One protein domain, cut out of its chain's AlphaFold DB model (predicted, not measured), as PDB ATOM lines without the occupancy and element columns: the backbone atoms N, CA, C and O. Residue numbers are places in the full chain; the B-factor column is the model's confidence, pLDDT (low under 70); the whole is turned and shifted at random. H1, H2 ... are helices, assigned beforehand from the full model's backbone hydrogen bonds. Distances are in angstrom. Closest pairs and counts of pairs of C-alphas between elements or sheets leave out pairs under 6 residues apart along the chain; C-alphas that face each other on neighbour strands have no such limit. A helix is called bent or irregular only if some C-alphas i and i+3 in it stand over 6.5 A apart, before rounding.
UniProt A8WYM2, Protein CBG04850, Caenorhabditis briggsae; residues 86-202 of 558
ATOM      1  N   THR A  86     -47.326 -63.939  -9.204       61.88
ATOM      2  CA  THR A  86     -45.893 -63.912  -9.469       61.88
ATOM      3  C   THR A  86     -45.638 -63.212 -10.792       61.88
ATOM      4  O   THR A  86     -46.060 -63.674 -11.853       61.88
ATOM      5  N   ILE A  87     -44.905 -62.097 -10.738       66.56
ATOM      6  CA  ILE A  87     -44.431 -61.409 -11.938       66.56
ATOM      7  C   ILE A  87     -43.609 -62.407 -12.772       66.56
ATOM      8  O   ILE A  87     -42.587 -62.900 -12.283       66.56
ATOM      9  N   PRO A  88     -43.994 -62.697 -14.030       70.56
ATOM     10  CA  PRO A  88     -43.237 -63.595 -14.890       70.56
ATOM     11  C   PRO A  88     -41.779 -63.143 -15.020       70.56
ATOM     12  O   PRO A  88     -41.497 -62.021 -15.458       70.56
ATOM     13  N   THR A  89     -40.837 -64.013 -14.658       76.62
ATOM     14  CA  THR A  89     -39.398 -63.760 -14.792       76.62
ATOM     15  C   THR A  89     -38.812 -64.527 -15.971       76.62
ATOM     16  O   THR A  89     -39.295 -65.573 -16.398       76.62
ATOM     17  N   SER A  90     -37.746 -63.975 -16.539       68.56
ATOM     18  CA  SER A  90     -36.909 -64.690 -17.499       68.56
ATOM     19  C   SER A  90     -35.932 -65.635 -16.799       68.56
ATOM     20  O   SER A  90     -35.641 -65.463 -15.620       68.56
ATOM     21  N   LEU A  91     -35.326 -66.556 -17.560       63.47
ATOM     22  CA  LEU A  91     -34.275 -67.482 -17.098       63.47
ATOM     23  C   LEU A  91     -33.092 -66.807 -16.366       63.47
ATOM     24  O   LEU A  91     -32.346 -67.476 -15.662       63.47
ATOM     25  N   SER A  92     -32.910 -65.490 -16.515       64.94
ATOM     26  CA  SER A  92     -31.909 -64.689 -15.797       64.94
ATOM     27  C   SER A  92     -32.462 -63.976 -14.546       64.94
ATOM     28  O   SER A  92     -31.939 -62.928 -14.168       64.94
ATOM     29  N   GLY A  93     -33.582 -64.445 -13.982       67.25
ATOM     30  CA  GLY A  93     -34.261 -63.877 -12.805       67.25
ATOM     31  C   GLY A  93     -34.887 -62.488 -13.003       67.25
ATOM     32  O   GLY A  93     -35.482 -61.936 -12.088       67.25
ATOM     33  N   CYS A  94     -34.763 -61.890 -14.191       71.94
ATOM     34  CA  CYS A  94     -35.253 -60.538 -14.458       71.94
ATOM     35  C   CYS A  94     -36.737 -60.570 -14.872       71.94
ATOM     36  O   CYS A  94     -37.045 -61.308 -15.819       71.94
ATOM     37  N   PRO A  95     -37.623 -59.756 -14.258       78.50
ATOM     38  CA  PRO A  95     -39.017 -59.593 -14.679       78.50
ATOM     39  C   PRO A  95     -39.163 -59.318 -16.178       78.50
ATOM     40  O   PRO A  95     -38.445 -58.482 -16.738       78.50
ATOM     41  N   LEU A  96     -40.097 -59.998 -16.844       79.00
ATOM     42  CA  LEU A  96     -40.284 -59.889 -18.295       79.00
ATOM     43  C   LEU A  96     -40.686 -58.472 -18.725       79.00
ATOM     44  O   LEU A  96     -40.209 -57.995 -19.757       79.00
ATOM     45  N   GLN A  97     -41.470 -57.758 -17.910       78.38
ATOM     46  CA  GLN A  97     -41.846 -56.359 -18.158       78.38
ATOM     47  C   GLN A  97     -40.650 -55.388 -18.168       78.38
ATOM     48  O   GLN A  97     -40.730 -54.323 -18.785       78.38
ATOM     49  N   HIS A  98     -39.523 -55.753 -17.537       82.25
ATOM     50  CA  HIS A  98     -38.308 -54.932 -17.484       82.25
ATOM     51  C   HIS A  98     -37.434 -55.085 -18.746       82.25
ATOM     52  O   HIS A  98     -36.362 -54.492 -18.841       82.25
ATOM     53  N   ARG A  99     -37.878 -55.846 -19.756       76.94
ATOM     54  CA  ARG A  99     -37.231 -55.923 -21.078       76.94
ATOM     55  C   ARG A  99     -37.811 -54.850 -22.013       76.94
ATOM     56  O   ARG A  99     -39.023 -54.772 -22.175       76.94
ATOM     57  N   ILE A 100     -36.971 -54.059 -22.705       70.19
ATOM     58  CA  ILE A 100     -37.468 -53.090 -23.720       70.19
ATOM     59  C   ILE A 100     -38.255 -53.817 -24.827       70.19
ATOM     60  O   ILE A 100     -39.317 -53.363 -25.259       70.19
ATOM     61  N   LYS A 101     -37.695 -54.927 -25.323       71.44
ATOM     62  CA  LYS A 101     -38.283 -55.766 -26.369       71.44
ATOM     63  C   LYS A 101     -38.929 -56.982 -25.705       71.44
ATOM     64  O   LYS A 101     -38.242 -57.940 -25.372       71.44
ATOM     65  N   VAL A 102     -40.245 -56.919 -25.509       70.31
ATOM     66  CA  VAL A 102     -41.062 -58.064 -25.080       70.31
ATOM     67  C   VAL A 102     -41.656 -58.725 -26.324       70.31
ATOM     68  O   VAL A 102     -42.481 -58.120 -27.026       70.31
ATOM     69  N   GLU A 103     -41.197 -59.944 -26.604       73.44
ATOM     70  CA  GLU A 103     -41.681 -60.803 -27.691       73.44
ATOM     71  C   GLU A 103     -43.141 -61.246 -27.472       73.44
ATOM     72  O   GLU A 103     -43.620 -61.223 -26.335       73.44
ATOM     73  N   PRO A 104     -43.877 -61.654 -28.527       75.50
ATOM     74  CA  PRO A 104     -45.314 -61.929 -28.425       75.50
ATOM     75  C   PRO A 104     -45.686 -62.993 -27.383       75.50
ATOM     76  O   PRO A 104     -46.676 -62.831 -26.677       75.50
ATOM     77  N   HIS A 105     -44.875 -64.044 -27.237       72.62
ATOM     78  CA  HIS A 105     -45.116 -65.108 -26.258       72.62
ATOM     79  C   HIS A 105     -44.957 -64.613 -24.807       72.62
ATOM     80  O   HIS A 105     -45.812 -64.884 -23.966       72.62
ATOM     81  N   TYR A 106     -43.938 -63.792 -24.531       73.38
ATOM     82  CA  TYR A 106     -43.756 -63.140 -23.230       73.38
ATOM     83  C   TYR A 106     -44.865 -62.123 -22.908       73.38
ATOM     84  O   TYR A 106     -45.181 -61.927 -21.738       73.38
ATOM     85  N   ARG A 107     -45.499 -61.493 -23.913       74.12
ATOM     86  CA  ARG A 107     -46.684 -60.643 -23.672       74.12
ATOM     87  C   ARG A 107     -47.881 -61.459 -23.211       74.12
ATOM     88  O   ARG A 107     -48.482 -61.080 -22.215       74.12
ATOM     89  N   ARG A 108     -48.155 -62.599 -23.857       73.81
ATOM     90  CA  ARG A 108     -49.221 -63.519 -23.426       73.81
ATOM     91  C   ARG A 108     -48.999 -64.001 -21.989       73.81
ATOM     92  O   ARG A 108     -49.943 -64.036 -21.219       73.81
ATOM     93  N   GLN A 109     -47.757 -64.304 -21.599       74.88
ATOM     94  CA  GLN A 109     -47.433 -64.665 -20.208       74.88
ATOM     95  C   GLN A 109     -47.700 -63.525 -19.210       74.88
ATOM     96  O   GLN A 109     -48.192 -63.778 -18.117       74.88
ATOM     97  N   LEU A 110     -47.413 -62.272 -19.582       78.31
ATOM     98  CA  LEU A 110     -47.736 -61.103 -18.754       78.31
ATOM     99  C   LEU A 110     -49.251 -60.852 -18.685       78.31
ATOM    100  O   LEU A 110     -49.760 -60.555 -17.614       78.31
ATOM    101  N   GLU A 111     -49.981 -61.037 -19.783       77.12
ATOM    102  CA  GLU A 111     -51.449 -60.926 -19.826       77.12
ATOM    103  C   GLU A 111     -52.129 -62.029 -18.988       77.12
ATOM    104  O   GLU A 111     -53.077 -61.751 -18.261       77.12
ATOM    105  N   LEU A 112     -51.587 -63.253 -18.992       75.88
ATOM    106  CA  LEU A 112     -52.049 -64.367 -18.152       75.88
ATOM    107  C   LEU A 112     -51.687 -64.223 -16.661       75.88
ATOM    108  O   LEU A 112     -52.281 -64.911 -15.835       75.88
ATOM    109  N   SER A 113     -50.743 -63.345 -16.298       73.81
ATOM    110  CA  SER A 113     -50.362 -63.137 -14.890       73.81
ATOM    111  C   SER A 113     -51.462 -62.472 -14.053       73.81
ATOM    112  O   SER A 113     -51.464 -62.601 -12.832       73.81
ATOM    113  N   GLY A 114     -52.410 -61.777 -14.695       69.75
ATOM    114  CA  GLY A 114     -53.467 -61.026 -14.014       69.75
ATOM    115  C   GLY A 114     -53.017 -59.692 -13.407       69.75
ATOM    116  O   GLY A 114     -53.804 -59.070 -12.703       69.75
ATOM    117  N   ILE A 115     -51.784 -59.243 -13.671       76.56
ATOM    118  CA  ILE A 115     -51.298 -57.912 -13.279       76.56
ATOM    119  C   ILE A 115     -51.807 -56.866 -14.273       76.56
ATOM    120  O   ILE A 115     -51.575 -56.971 -15.482       76.56
ATOM    121  N   GLU A 116     -52.440 -55.811 -13.763       79.44
ATOM    122  CA  GLU A 116     -52.797 -54.644 -14.565       79.44
ATOM    123  C   GLU A 116     -51.573 -53.748 -14.793       79.44
ATOM    124  O   GLU A 116     -51.104 -53.033 -13.908       79.44
ATOM    125  N   PHE A 117     -51.036 -53.790 -16.012       80.31
ATOM    126  CA  PHE A 117     -49.891 -52.969 -16.397       80.31
ATOM    127  C   PHE A 117     -50.317 -51.648 -17.025       80.31
ATOM    128  O   PHE A 117     -50.847 -51.623 -18.144       80.31
ATOM    129  N   ASP A 118     -49.975 -50.536 -16.379       82.25
ATOM    130  CA  ASP A 118     -50.301 -49.221 -16.906       82.25
ATOM    131  C   ASP A 118     -49.364 -48.823 -18.064       82.25
ATOM    132  O   ASP A 118     -48.141 -48.660 -17.940       82.25
ATOM    133  N   ARG A 119     -49.985 -48.673 -19.239       82.25
ATOM    134  CA  ARG A 119     -49.360 -48.305 -20.516       82.25
ATOM    135  C   ARG A 119     -49.419 -46.800 -20.795       82.25
ATOM    136  O   ARG A 119     -48.838 -46.356 -21.789       82.25
ATOM    137  N   ASN A 120     -50.132 -46.021 -19.983       84.50
ATOM    138  CA  ASN A 120     -50.275 -44.582 -20.154       84.50
ATOM    139  C   ASN A 120     -48.999 -43.844 -19.698       84.50
ATOM    140  O   ASN A 120     -48.256 -44.282 -18.826       84.50
ATOM    141  N   PHE A 121     -48.702 -42.731 -20.368       83.88
ATOM    142  CA  PHE A 121     -47.493 -41.929 -20.144       83.88
ATOM    143  C   PHE A 121     -47.722 -40.791 -19.136       83.88
ATOM    144  O   PHE A 121     -46.787 -40.356 -18.461       83.88
ATOM    145  N   PHE A 122     -48.965 -40.312 -19.043       85.56
ATOM    146  CA  PHE A 122     -49.351 -39.173 -18.204       85.56
ATOM    147  C   PHE A 122     -49.798 -39.568 -16.791       85.56
ATOM    148  O   PHE A 122     -49.955 -38.697 -15.951       85.56
ATOM    149  N   SER A 123     -49.984 -40.860 -16.522       88.25
ATOM    150  CA  SER A 123     -50.407 -41.407 -15.225       88.25
ATOM    151  C   SER A 123     -49.247 -41.758 -14.289       88.25
ATOM    152  O   SER A 123     -49.476 -42.400 -13.270       88.25
ATOM    153  N   PHE A 124     -48.008 -41.406 -14.640       90.38
ATOM    154  CA  PHE A 124     -46.866 -41.550 -13.736       90.38
ATOM    155  C   PHE A 124     -46.995 -40.558 -12.581       90.38
ATOM    156  O   PHE A 124     -47.143 -39.357 -12.828       90.38
ATOM    157  N   THR A 125     -46.936 -41.063 -11.350       90.38
ATOM    158  CA  THR A 125     -47.013 -40.233 -10.143       90.38
ATOM    159  C   THR A 125     -45.660 -39.593  -9.817       90.38
ATOM    160  O   THR A 125     -44.625 -39.954 -10.391       90.38
ATOM    161  N   LYS A 126     -45.645 -38.630  -8.887       90.19
ATOM    162  CA  LYS A 126     -44.402 -37.977  -8.453       90.19
ATOM    163  C   LYS A 126     -43.467 -38.967  -7.751       90.19
ATOM    164  O   LYS A 126     -42.264 -38.950  -7.989       90.19
ATOM    165  N   GLU A 127     -44.030 -39.881  -6.968       91.00
ATOM    166  CA  GLU A 127     -43.306 -40.932  -6.250       91.00
ATOM    167  C   GLU A 127     -42.631 -41.907  -7.225       91.00
ATOM    168  O   GLU A 127     -41.485 -42.304  -7.010       91.00
ATOM    169  N   GLU A 128     -43.299 -42.264  -8.328       92.00
ATOM    170  CA  GLU A 128     -42.698 -43.087  -9.382       92.00
ATOM    171  C   GLU A 128     -41.545 -42.361 -10.088       92.00
ATOM    172  O   GLU A 128     -40.494 -42.961 -10.319       92.00
ATOM    173  N   ASP A 129     -41.704 -41.073 -10.401       93.06
ATOM    174  CA  ASP A 129     -40.640 -40.262 -11.003       93.06
ATOM    175  C   ASP A 129     -39.427 -40.131 -10.071       93.06
ATOM    176  O   ASP A 129     -38.287 -40.353 -10.495       93.06
ATOM    177  N   ASP A 130     -39.658 -39.854  -8.786       93.06
ATOM    178  CA  ASP A 130     -38.615 -39.823  -7.762       93.06
ATOM    179  C   ASP A 130     -37.937 -41.183  -7.590       93.06
ATOM    180  O   ASP A 130     -36.708 -41.241  -7.449       93.06
ATOM    181  N   LYS A 131     -38.680 -42.288  -7.726       94.00
ATOM    182  CA  LYS A 131     -38.100 -43.635  -7.728       94.00
ATOM    183  C   LYS A 131     -37.197 -43.879  -8.933       94.00
ATOM    184  O   LYS A 131     -36.114 -44.440  -8.771       94.00
ATOM    185  N   ILE A 132     -37.566 -43.408 -10.127       93.75
ATOM    186  CA  ILE A 132     -36.691 -43.475 -11.310       93.75
ATOM    187  C   ILE A 132     -35.416 -42.638 -11.079       93.75
ATOM    188  O   ILE A 132     -34.310 -43.105 -11.378       93.75
ATOM    189  N   ARG A 133     -35.538 -41.428 -10.506       93.19
ATOM    190  CA  ARG A 133     -34.398 -40.552 -10.153       93.19
ATOM    191  C   ARG A 133     -33.477 -41.189  -9.101       93.19
ATOM    192  O   ARG A 133     -32.255 -41.051  -9.184       93.19
ATOM    193  N   GLU A 134     -34.029 -41.874  -8.101       94.69
ATOM    194  CA  GLU A 134     -33.274 -42.632  -7.096       94.69
ATOM    195  C   GLU A 134     -32.558 -43.840  -7.722       94.69
ATOM    196  O   GLU A 134     -31.338 -43.964  -7.593       94.69
ATOM    197  N   ASN A 135     -33.284 -44.680  -8.465       93.19
ATOM    198  CA  ASN A 135     -32.745 -45.870  -9.124       93.19
ATOM    199  C   ASN A 135     -31.593 -45.516 -10.083       93.19
ATOM    200  O   ASN A 135     -30.583 -46.224 -10.126       93.19
ATOM    201  N   TRP A 136     -31.695 -44.398 -10.817       92.19
ATOM    202  CA  TRP A 136     -30.592 -43.905 -11.648       92.19
ATOM    203  C   TRP A 136     -29.376 -43.479 -10.820       92.19
ATOM    204  O   TRP A 136     -28.267 -43.908 -11.137       92.19
ATOM    205  N   ARG A 137     -29.561 -42.693  -9.746       91.06
ATOM    206  CA  ARG A 137     -28.469 -42.292  -8.835       91.06
ATOM    207  C   ARG A 137     -27.782 -43.499  -8.193       91.06
ATOM    208  O   ARG A 137     -26.558 -43.516  -8.060       91.06
ATOM    209  N   GLU A 138     -28.538 -44.529  -7.813       91.50
ATOM    210  CA  GLU A 138     -27.964 -45.755  -7.259       91.50
ATOM    211  C   GLU A 138     -27.157 -46.527  -8.320       91.50
ATOM    212  O   GLU A 138     -26.028 -46.954  -8.052       91.50
ATOM    213  N   PHE A 139     -27.703 -46.675  -9.531       89.62
ATOM    214  CA  PHE A 139     -27.060 -47.394 -10.631       89.62
ATOM    215  C   PHE A 139     -25.788 -46.696 -11.129       89.62
ATOM    216  O   PHE A 139     -24.751 -47.352 -11.267       89.62
ATOM    217  N   SER A 140     -25.839 -45.380 -11.357       89.19
ATOM    218  CA  SER A 140     -24.703 -44.596 -11.849       89.19
ATOM    219  C   SER A 140     -23.545 -44.601 -10.850       89.19
ATOM    220  O   SER A 140     -22.418 -44.924 -11.233       89.19
ATOM    221  N   ARG A 141     -23.830 -44.401  -9.554       89.12
ATOM    222  CA  ARG A 141     -22.852 -44.521  -8.459       89.12
ATOM    223  C   ARG A 141     -22.207 -45.910  -8.411       89.12
ATOM    224  O   ARG A 141     -20.983 -46.009  -8.402       89.12
ATOM    225  N   LYS A 142     -23.003 -46.989  -8.437       88.38
ATOM    226  CA  LYS A 142     -22.489 -48.378  -8.413       88.38
ATOM    227  C   LYS A 142     -21.634 -48.729  -9.633       88.38
ATOM    228  O   LYS A 142     -20.764 -49.592  -9.540       88.38
ATOM    229  N   ARG A 143     -21.892 -48.100 -10.783       83.88
ATOM    230  CA  ARG A 143     -21.185 -48.350 -12.049       83.88
ATOM    231  C   ARG A 143     -20.091 -47.329 -12.370       83.88
ATOM    232  O   ARG A 143     -19.447 -47.491 -13.399       83.88
ATOM    233  N   LYS A 144     -19.870 -46.328 -11.504       84.31
ATOM    234  CA  LYS A 144     -18.974 -45.178 -11.738       84.31
ATOM    235  C   LYS A 144     -19.243 -44.493 -13.088       84.31
ATOM    236  O   LYS A 144     -18.320 -44.143 -13.815       84.31
ATOM    237  N   ILE A 145     -20.522 -44.351 -13.436       82.00
ATOM    238  CA  ILE A 145     -20.954 -43.713 -14.681       82.00
ATOM    239  C   ILE A 145     -20.849 -42.193 -14.540       82.00
ATOM    240  O   ILE A 145     -21.465 -41.609 -13.648       82.00
ATOM    241  N   THR A 146     -20.113 -41.570 -15.456       77.19
ATOM    242  CA  THR A 146     -20.049 -40.120 -15.669       77.19
ATOM    243  C   THR A 146     -20.712 -39.781 -17.009       77.19
ATOM    244  O   THR A 146     -20.485 -40.470 -18.001       77.19
ATOM    245  N   GLY A 147     -21.564 -38.750 -17.040       78.50
ATOM    246  CA  GLY A 147     -22.354 -38.365 -18.222       78.50
ATOM    247  C   GLY A 147     -23.860 -38.295 -17.947       78.50
ATOM    248  O   GLY A 147     -24.313 -38.602 -16.839       78.50
ATOM    249  N   HIS A 148     -24.644 -37.881 -18.944       84.62
ATOM    250  CA  HIS A 148     -26.093 -37.758 -18.806       84.62
ATOM    251  C   HIS A 148     -26.786 -39.100 -19.073       84.62
ATOM    252  O   HIS A 148     -26.310 -39.915 -19.859       84.62
ATOM    253  N   ILE A 149     -27.951 -39.347 -18.462       85.44
ATOM    254  CA  ILE A 149     -28.680 -40.616 -18.654       85.44
ATOM    255  C   ILE A 149     -29.031 -40.875 -20.130       85.44
ATOM    256  O   ILE A 149     -29.078 -42.025 -20.563       85.44
ATOM    257  N   PHE A 150     -29.226 -39.817 -20.922       86.06
ATOM    258  CA  PHE A 150     -29.542 -39.903 -22.351       86.06
ATOM    259  C   PHE A 150     -28.447 -40.614 -23.162       86.06
ATOM    260  O   PHE A 150     -28.774 -41.488 -23.971       86.06
ATOM    261  N   ASP A 151     -27.172 -40.357 -22.855       80.00
ATOM    262  CA  ASP A 151     -26.009 -40.949 -23.532       80.00
ATOM    263  C   ASP A 151     -26.012 -42.488 -23.412       80.00
ATOM    264  O   ASP A 151     -25.758 -43.223 -24.368       80.00
ATOM    265  N   PHE A 152     -26.398 -42.999 -22.236       77.38
ATOM    266  CA  PHE A 152     -26.482 -44.437 -21.944       77.38
ATOM    267  C   PHE A 152     -27.748 -45.102 -22.495       77.38
ATOM    268  O   PHE A 152     -27.806 -46.330 -22.607       77.38
ATOM    269  N   LEU A 153     -28.762 -44.309 -22.847       77.12
ATOM    270  CA  LEU A 153     -30.048 -44.776 -23.361       77.12
ATOM    271  C   LEU A 153     -30.207 -44.619 -24.880       77.12
ATOM    272  O   LEU A 153     -31.265 -44.987 -25.407       77.12
ATOM    273  N   GLY A 154     -29.186 -44.110 -25.580       74.88
ATOM    274  CA  GLY A 154     -29.255 -43.801 -27.013       74.88
ATOM    275  C   GLY A 154     -30.313 -42.737 -27.311       74.88
ATOM    276  O   GLY A 154     -31.115 -42.893 -28.236       74.88
ATOM    277  N   LEU A 155     -30.385 -41.722 -26.446       81.06
ATOM    278  CA  LEU A 155     -31.244 -40.557 -26.606       81.06
ATOM    279  C   LEU A 155     -30.383 -39.336 -26.932       81.06
ATOM    280  O   LEU A 155     -29.252 -39.229 -26.464       81.06
ATOM    281  N   ASP A 156     -30.884 -38.440 -27.770       81.12
ATOM    282  CA  ASP A 156     -30.208 -37.178 -28.068       81.12
ATOM    283  C   ASP A 156     -30.335 -36.190 -26.894       81.12
ATOM    284  O   ASP A 156     -30.929 -36.491 -25.853       81.12
ATOM    285  N   LYS A 157     -29.781 -34.984 -27.066       79.19
ATOM    286  CA  LYS A 157     -29.874 -33.894 -26.078       79.19
ATOM    287  C   LYS A 157     -31.327 -33.519 -25.736       79.19
ATOM    288  O   LYS A 157     -31.576 -33.022 -24.643       79.19
ATOM    289  N   ASN A 158     -32.263 -33.832 -26.633       78.81
ATOM    290  CA  ASN A 158     -33.682 -33.496 -26.579       78.81
ATOM    291  C   ASN A 158     -34.537 -34.653 -26.000       78.81
ATOM    292  O   ASN A 158     -35.768 -34.607 -26.014       78.81
ATOM    293  N   GLY A 159     -33.911 -35.740 -25.520       77.00
ATOM    294  CA  GLY A 159     -34.606 -36.945 -25.045       77.00
ATOM    295  C   GLY A 159     -35.286 -37.755 -26.165       77.00
ATOM    296  O   GLY A 159     -36.048 -38.697 -25.905       77.00
ATOM    297  N   MET A 160     -35.034 -37.414 -27.425       83.31
ATOM    298  CA  MET A 160     -35.550 -38.107 -28.598       83.31
ATOM    299  C   MET A 160     -34.589 -39.223 -29.024       83.31
ATOM    300  O   MET A 160     -33.514 -39.403 -28.455       83.31
ATOM    301  N   LYS A 161     -35.035 -40.117 -29.910       76.56
ATOM    302  CA  LYS A 161     -34.273 -41.329 -30.247       76.56
ATOM    303  C   LYS A 161     -33.189 -40.954 -31.260       76.56
ATOM    304  O   LYS A 161     -33.545 -40.550 -32.360       76.56
ATOM    305  N   GLN A 162     -31.914 -41.171 -30.931       70.75
ATOM    306  CA  GLN A 162     -30.826 -40.967 -31.894       70.75
ATOM    307  C   GLN A 162     -30.996 -41.882 -33.118       70.75
ATOM    308  O   GLN A 162     -31.392 -43.048 -32.992       70.75
ATOM    309  N   GLU A 163     -30.684 -41.350 -34.299       58.72
ATOM    310  CA  GLU A 163     -30.657 -42.110 -35.555       58.72
ATOM    311  C   GLU A 163     -29.399 -42.983 -35.668       58.72
ATOM    312  O   GLU A 163     -29.450 -44.081 -36.221       58.72
ATOM    313  N   ILE A 164     -28.295 -42.531 -35.067       58.66
ATOM    314  CA  ILE A 164     -27.013 -43.233 -34.991       58.66
ATOM    315  C   ILE A 164     -26.932 -43.941 -33.629       58.66
ATOM    316  O   ILE A 164     -26.994 -43.291 -32.588       58.66
ATOM    317  N   ASP A 165     -26.801 -45.273 -33.608       56.16
ATOM    318  CA  ASP A 165     -26.694 -46.035 -32.352       56.16
ATOM    319  C   ASP A 165     -25.272 -45.920 -31.784       56.16
ATOM    320  O   ASP A 165     -24.372 -46.686 -32.135       56.16
ATOM    321  N   VAL A 166     -25.060 -44.942 -30.898       57.06
ATOM    322  CA  VAL A 166     -23.807 -44.809 -30.144       57.06
ATOM    323  C   VAL A 166     -23.531 -46.115 -29.392       57.06
ATOM    324  O   VAL A 166     -24.406 -46.652 -28.697       57.06
ATOM    325  N   GLN A 167     -22.295 -46.616 -29.514       49.28
ATOM    326  CA  GLN A 167     -21.812 -47.880 -28.938       49.28
ATOM    327  C   GLN A 167     -21.684 -47.836 -27.401       49.28
ATOM    328  O   GLN A 167     -20.633 -48.091 -26.817       49.28
ATOM    329  N   SER A 168     -22.783 -47.549 -26.711       55.66
ATOM    330  CA  SER A 168     -22.915 -47.778 -25.277       55.66
ATOM    331  C   SER A 168     -22.774 -49.274 -24.982       55.66
ATOM    332  O   SER A 168     -23.400 -50.128 -25.614       55.66
ATOM    333  N   ASN A 169     -21.916 -49.583 -24.010       61.44
ATOM    334  CA  ASN A 169     -21.464 -50.933 -23.691       61.44
ATOM    335  C   ASN A 169     -22.657 -51.887 -23.455       61.44
ATOM    336  O   ASN A 169     -23.479 -51.658 -22.561       61.44
ATOM    337  N   LEU A 170     -22.758 -52.959 -24.255       62.34
ATOM    338  CA  LEU A 170     -23.938 -53.840 -24.321       62.34
ATOM    339  C   LEU A 170     -24.342 -54.392 -22.941       62.34
ATOM    340  O   LEU A 170     -25.523 -54.462 -22.602       62.34
ATOM    341  N   THR A 171     -23.349 -54.696 -22.101       62.72
ATOM    342  CA  THR A 171     -23.530 -55.190 -20.728       62.72
ATOM    343  C   THR A 171     -24.266 -54.188 -19.829       62.72
ATOM    344  O   THR A 171     -25.031 -54.589 -18.947       62.72
ATOM    345  N   VAL A 172     -24.069 -52.885 -20.056       66.31
ATOM    346  CA  VAL A 172     -24.782 -51.801 -19.362       66.31
ATOM    347  C   VAL A 172     -26.200 -51.670 -19.927       66.31
ATOM    348  O   VAL A 172     -27.154 -51.715 -19.153       66.31
ATOM    349  N   LYS A 173     -26.348 -51.635 -21.263       67.88
ATOM    350  CA  LYS A 173     -27.644 -51.586 -21.980       67.88
ATOM    351  C   LYS A 173     -28.616 -52.709 -21.558       67.88
ATOM    352  O   LYS A 173     -29.824 -52.477 -21.525       67.88
ATOM    353  N   VAL A 174     -28.118 -53.899 -21.202       68.69
ATOM    354  CA  VAL A 174     -28.943 -55.025 -20.704       68.69
ATOM    355  C   VAL A 174     -29.311 -54.885 -19.220       68.69
ATOM    356  O   VAL A 174     -30.451 -55.159 -18.848       68.69
ATOM    357  N   LYS A 175     -28.377 -54.457 -18.358       78.62
ATOM    358  CA  LYS A 175     -28.576 -54.426 -16.892       78.62
ATOM    359  C   LYS A 175     -29.225 -53.142 -16.360       78.62
ATOM    360  O   LYS A 175     -29.641 -53.125 -15.206       78.62
ATOM    361  N   ILE A 176     -29.330 -52.091 -17.174       84.69
ATOM    362  CA  ILE A 176     -29.904 -50.802 -16.765       84.69
ATOM    363  C   ILE A 176     -31.417 -50.868 -16.494       84.69
ATOM    364  O   ILE A 176     -31.883 -50.252 -15.542       84.69
ATOM    365  N   TRP A 177     -32.192 -51.650 -17.255       87.19
ATOM    366  CA  TRP A 177     -33.658 -51.671 -17.121       87.19
ATOM    367  C   TRP A 177     -34.173 -52.374 -15.866       87.19
ATOM    368  O   TRP A 177     -34.997 -51.775 -15.181       87.19
ATOM    369  N   PRO A 178     -33.671 -53.564 -15.474       85.94
ATOM    370  CA  PRO A 178     -34.036 -54.154 -14.187       85.94
ATOM    371  C   PRO A 178     -33.678 -53.261 -12.989       85.94
ATOM    372  O   PRO A 178     -34.349 -53.337 -11.966       85.94
ATOM    373  N   ALA A 179     -32.649 -52.411 -13.115       87.25
ATOM    374  CA  ALA A 179     -32.281 -51.446 -12.083       87.25
ATOM    375  C   ALA A 179     -33.202 -50.211 -12.077       87.25
ATOM    376  O   ALA A 179     -33.713 -49.853 -11.023       87.25
ATOM    377  N   LEU A 180     -33.456 -49.587 -13.235       88.50
ATOM    378  CA  LEU A 180     -34.336 -48.413 -13.347       88.50
ATOM    379  C   LEU A 180     -35.798 -48.720 -12.993       88.50
ATOM    380  O   LEU A 180     -36.468 -47.866 -12.421       88.50
ATOM    381  N   CYS A 181     -36.283 -49.924 -13.302       89.56
ATOM    382  CA  CYS A 181     -37.654 -50.358 -13.018       89.56
ATOM    383  C   CYS A 181     -37.834 -50.993 -11.624       89.56
ATOM    384  O   CYS A 181     -38.894 -51.539 -11.327       89.56
ATOM    385  N   LYS A 182     -36.815 -50.960 -10.754       87.62
ATOM    386  CA  LYS A 182     -36.898 -51.528  -9.402       87.62
ATOM    387  C   LYS A 182     -37.951 -50.776  -8.572       87.62
ATOM    388  O   LYS A 182     -37.815 -49.575  -8.353       87.62
ATOM    389  N   GLY A 183     -38.971 -51.492  -8.094       84.12
ATOM    390  CA  GLY A 183     -40.111 -50.909  -7.375       84.12
ATOM    391  C   GLY A 183     -41.177 -50.263  -8.272       84.12
ATOM    392  O   GLY A 183     -42.034 -49.559  -7.757       84.12
ATOM    393  N   LEU A 184     -41.135 -50.484  -9.593       86.88
ATOM    394  CA  LEU A 184     -42.141 -50.011 -10.557       86.88
ATOM    395  C   LEU A 184     -42.865 -51.208 -11.189       86.88
ATOM    396  O   LEU A 184     -42.825 -51.427 -12.399       86.88
ATOM    397  N   GLU A 185     -43.486 -52.027 -10.342       80.44
ATOM    398  CA  GLU A 185     -43.974 -53.365 -10.701       80.44
ATOM    399  C   GLU A 185     -45.125 -53.348 -11.717       80.44
ATOM    400  O   GLU A 185     -45.220 -54.253 -12.543       80.44
ATOM    401  N   ASN A 186     -45.911 -52.270 -11.760       83.69
ATOM    402  CA  ASN A 186     -47.018 -52.103 -12.708       83.69
ATOM    403  C   ASN A 186     -46.593 -51.402 -14.017       83.69
ATOM    404  O   ASN A 186     -47.435 -51.092 -14.864       83.69
ATOM    405  N   ARG A 187     -45.290 -51.134 -14.221       86.94
ATOM    406  CA  ARG A 187     -44.759 -50.383 -15.376       86.94
ATOM    407  C   ARG A 187     -43.862 -51.240 -16.273       86.94
ATOM    408  O   ARG A 187     -42.998 -51.990 -15.830       86.94
ATOM    409  N   TYR A 188     -43.988 -51.049 -17.585       86.88
ATOM    410  CA  TYR A 188     -43.062 -51.632 -18.560       86.88
ATOM    411  C   TYR A 188     -41.767 -50.812 -18.660       86.88
ATOM    412  O   TYR A 188     -41.808 -49.585 -18.743       86.88
ATOM    413  N   ALA A 189     -40.612 -51.457 -18.861       87.38
ATOM    414  CA  ALA A 189     -39.364 -50.746 -19.186       87.38
ATOM    415  C   ALA A 189     -39.495 -49.840 -20.426       87.38
ATOM    416  O   ALA A 189     -38.824 -48.815 -20.532       87.38
ATOM    417  N   LYS A 190     -40.397 -50.173 -21.361       86.94
ATOM    418  CA  LYS A 190     -40.713 -49.322 -22.517       86.94
ATOM    419  C   LYS A 190     -41.406 -48.006 -22.127       86.94
ATOM    420  O   LYS A 190     -41.129 -47.002 -22.780       86.94
ATOM    421  N   THR A 191     -42.291 -47.994 -21.125       88.25
ATOM    422  CA  THR A 191     -42.931 -46.757 -20.636       88.25
ATOM    423  C   THR A 191     -41.982 -45.990 -19.720       88.25
ATOM    424  O   THR A 191     -41.799 -44.797 -19.935       88.25
ATOM    425  N   VAL A 192     -41.248 -46.676 -18.834       90.25
ATOM    426  CA  VAL A 192     -40.179 -46.066 -18.016       90.25
ATOM    427  C   VAL A 192     -39.116 -45.386 -18.891       90.25
ATOM    428  O   VAL A 192     -38.765 -44.243 -18.627       90.25
ATOM    429  N   ARG A 193     -38.673 -45.994 -20.006       89.25
ATOM    430  CA  ARG A 193     -37.762 -45.339 -20.977       89.25
ATOM    431  C   ARG A 193     -38.314 -44.018 -21.517       89.25
ATOM    432  O   ARG A 193     -37.555 -43.074 -21.717       89.25
ATOM    433  N   GLN A 194     -39.616 -43.960 -21.786       88.50
ATOM    434  CA  GLN A 194     -40.263 -42.743 -22.279       88.50
ATOM    435  C   GLN A 194     -40.388 -41.705 -21.162       88.50
ATOM    436  O   GLN A 194     -40.124 -40.530 -21.406       88.50
ATOM    437  N   ARG A 195     -40.716 -42.126 -19.934       91.81
ATOM    438  CA  ARG A 195     -40.755 -41.233 -18.772       91.81
ATOM    439  C   ARG A 195     -39.374 -40.653 -18.464       91.81
ATOM    440  O   ARG A 195     -39.267 -39.448 -18.292       91.81
ATOM    441  N   VAL A 196     -38.305 -41.448 -18.560       91.38
ATOM    442  CA  VAL A 196     -36.915 -40.967 -18.457       91.38
ATOM    443  C   VAL A 196     -36.610 -39.858 -19.470       91.38
ATOM    444  O   VAL A 196     -36.061 -38.832 -19.082       91.38
ATOM    445  N   SER A 197     -37.011 -40.003 -20.741       89.38
ATOM    446  CA  SER A 197     -36.824 -38.929 -21.738       89.38
ATOM    447  C   SER A 197     -37.598 -37.635 -21.449       89.38
ATOM    448  O   SER A 197     -37.341 -36.624 -22.092       89.38
ATOM    449  N   TYR A 198     -38.545 -37.669 -20.512       91.06
ATOM    450  CA  TYR A 198     -39.301 -36.511 -20.055       91.06
ATOM    451  C   TYR A 198     -38.699 -35.923 -18.772       91.06
ATOM    452  O   TYR A 198     -38.297 -34.767 -18.779       91.06
ATOM    453  N   ILE A 199     -38.555 -36.717 -17.707       93.00
ATOM    454  CA  ILE A 199     -38.206 -36.221 -16.360       93.00
ATOM    455  C   ILE A 199     -36.730 -35.853 -16.166       93.00
ATOM    456  O   ILE A 199     -36.394 -35.195 -15.187       93.00
ATOM    457  N   PHE A 200     -35.853 -36.283 -17.077       90.31
ATOM    458  CA  PHE A 200     -34.448 -35.854 -17.135       90.31
ATOM    459  C   PHE A 200     -34.202 -34.816 -18.243       90.31
ATOM    460  O   PHE A 200     -33.056 -34.528 -18.575       90.31
ATOM    461  N   HIS A 201     -35.254 -34.272 -18.864       90.94
ATOM    462  CA  HIS A 201     -35.095 -33.201 -19.845       90.94
ATOM    463  C   HIS A 201     -34.812 -31.864 -19.131       90.94
ATOM    464  O   HIS A 201     -35.496 -31.576 -18.150       90.94
ATOM    465  N   PRO A 202     -33.905 -30.993 -19.622       88.06
ATOM    466  CA  PRO A 202     -33.623 -29.694 -18.991       88.06
ATOM    467  C   PRO A 202     -34.840 -28.767 -18.838       88.06
ATOM    468  O   PRO A 202     -34.844 -27.875 -17.999       88.06
TER     469      PRO A 202
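AT A GLANCE: This is residues 86 to 202 of the 558 residues of the protein "Protein CBG04850" of Caenorhabditis briggsae (UniProt A8WYM2). Two helices, H4 and H5, pack on the longest one, H2, with short H3 near them, while H1 sits at one end of the domain, touching no helix. The 117 printed residues run H1 to H5 with no named strand; the class is all helix, though under half, 54, are in named elements. The whole is compact, radius of gyration of the C-alphas 14.2 A, spanning 39 by 30 by 29 A.

HOW THE PARTS SIT: H1, residues 104 to 112, is apart from H2, residues 126 to 143. Residues 132 to 139 of H2 touch H4, residues 170 to 180, opposite ways at a steep tilt of 38 degrees, only just steep; the closest C-alphas, of Asn 135 and Leu 180, are 5.2 A apart. Residues 129 to 132 of H2 touch H5, residues 189 to 199, about perpendicular at 82 degrees; the closest C-alphas, of Asp 129 and Ile 199, are 7.1 A apart. H3, residues 149 to 153, only just touches H4, with 3 pairs of C-alphas within 8 A, the closest those of Phe 152 and Lys 173 at 7.2 A. Every O i to N i+4 pair is within hydrogen-bond range in H1, H2 and H3, against 4 of 7 in H4 and 6 of 7 in H5.

IN THESE COORDINATES: H1 begins at C-alpha 104 (-45.314, -61.929, -28.425) and is 12.5 A long; H2 is 25.7 A, H3 6.4 A, H4 16.1 A. H4 is only just irregular: C-alphas 174 and 177 are 6.8 A apart. H5, 14.8 A, ends at C-alpha 199 (-38.206, -36.221, -16.360).

THE WHOLE: The C-alphas of Leu 112 and Thr 146, the two farthest apart, are 40.2 A apart. The printed part has no cut; the links H1 to H2 and H3 to H4 are long. Its pLDDT is under 70 at residues 86 to 87, 90 to 93, 114 and 163 to 174.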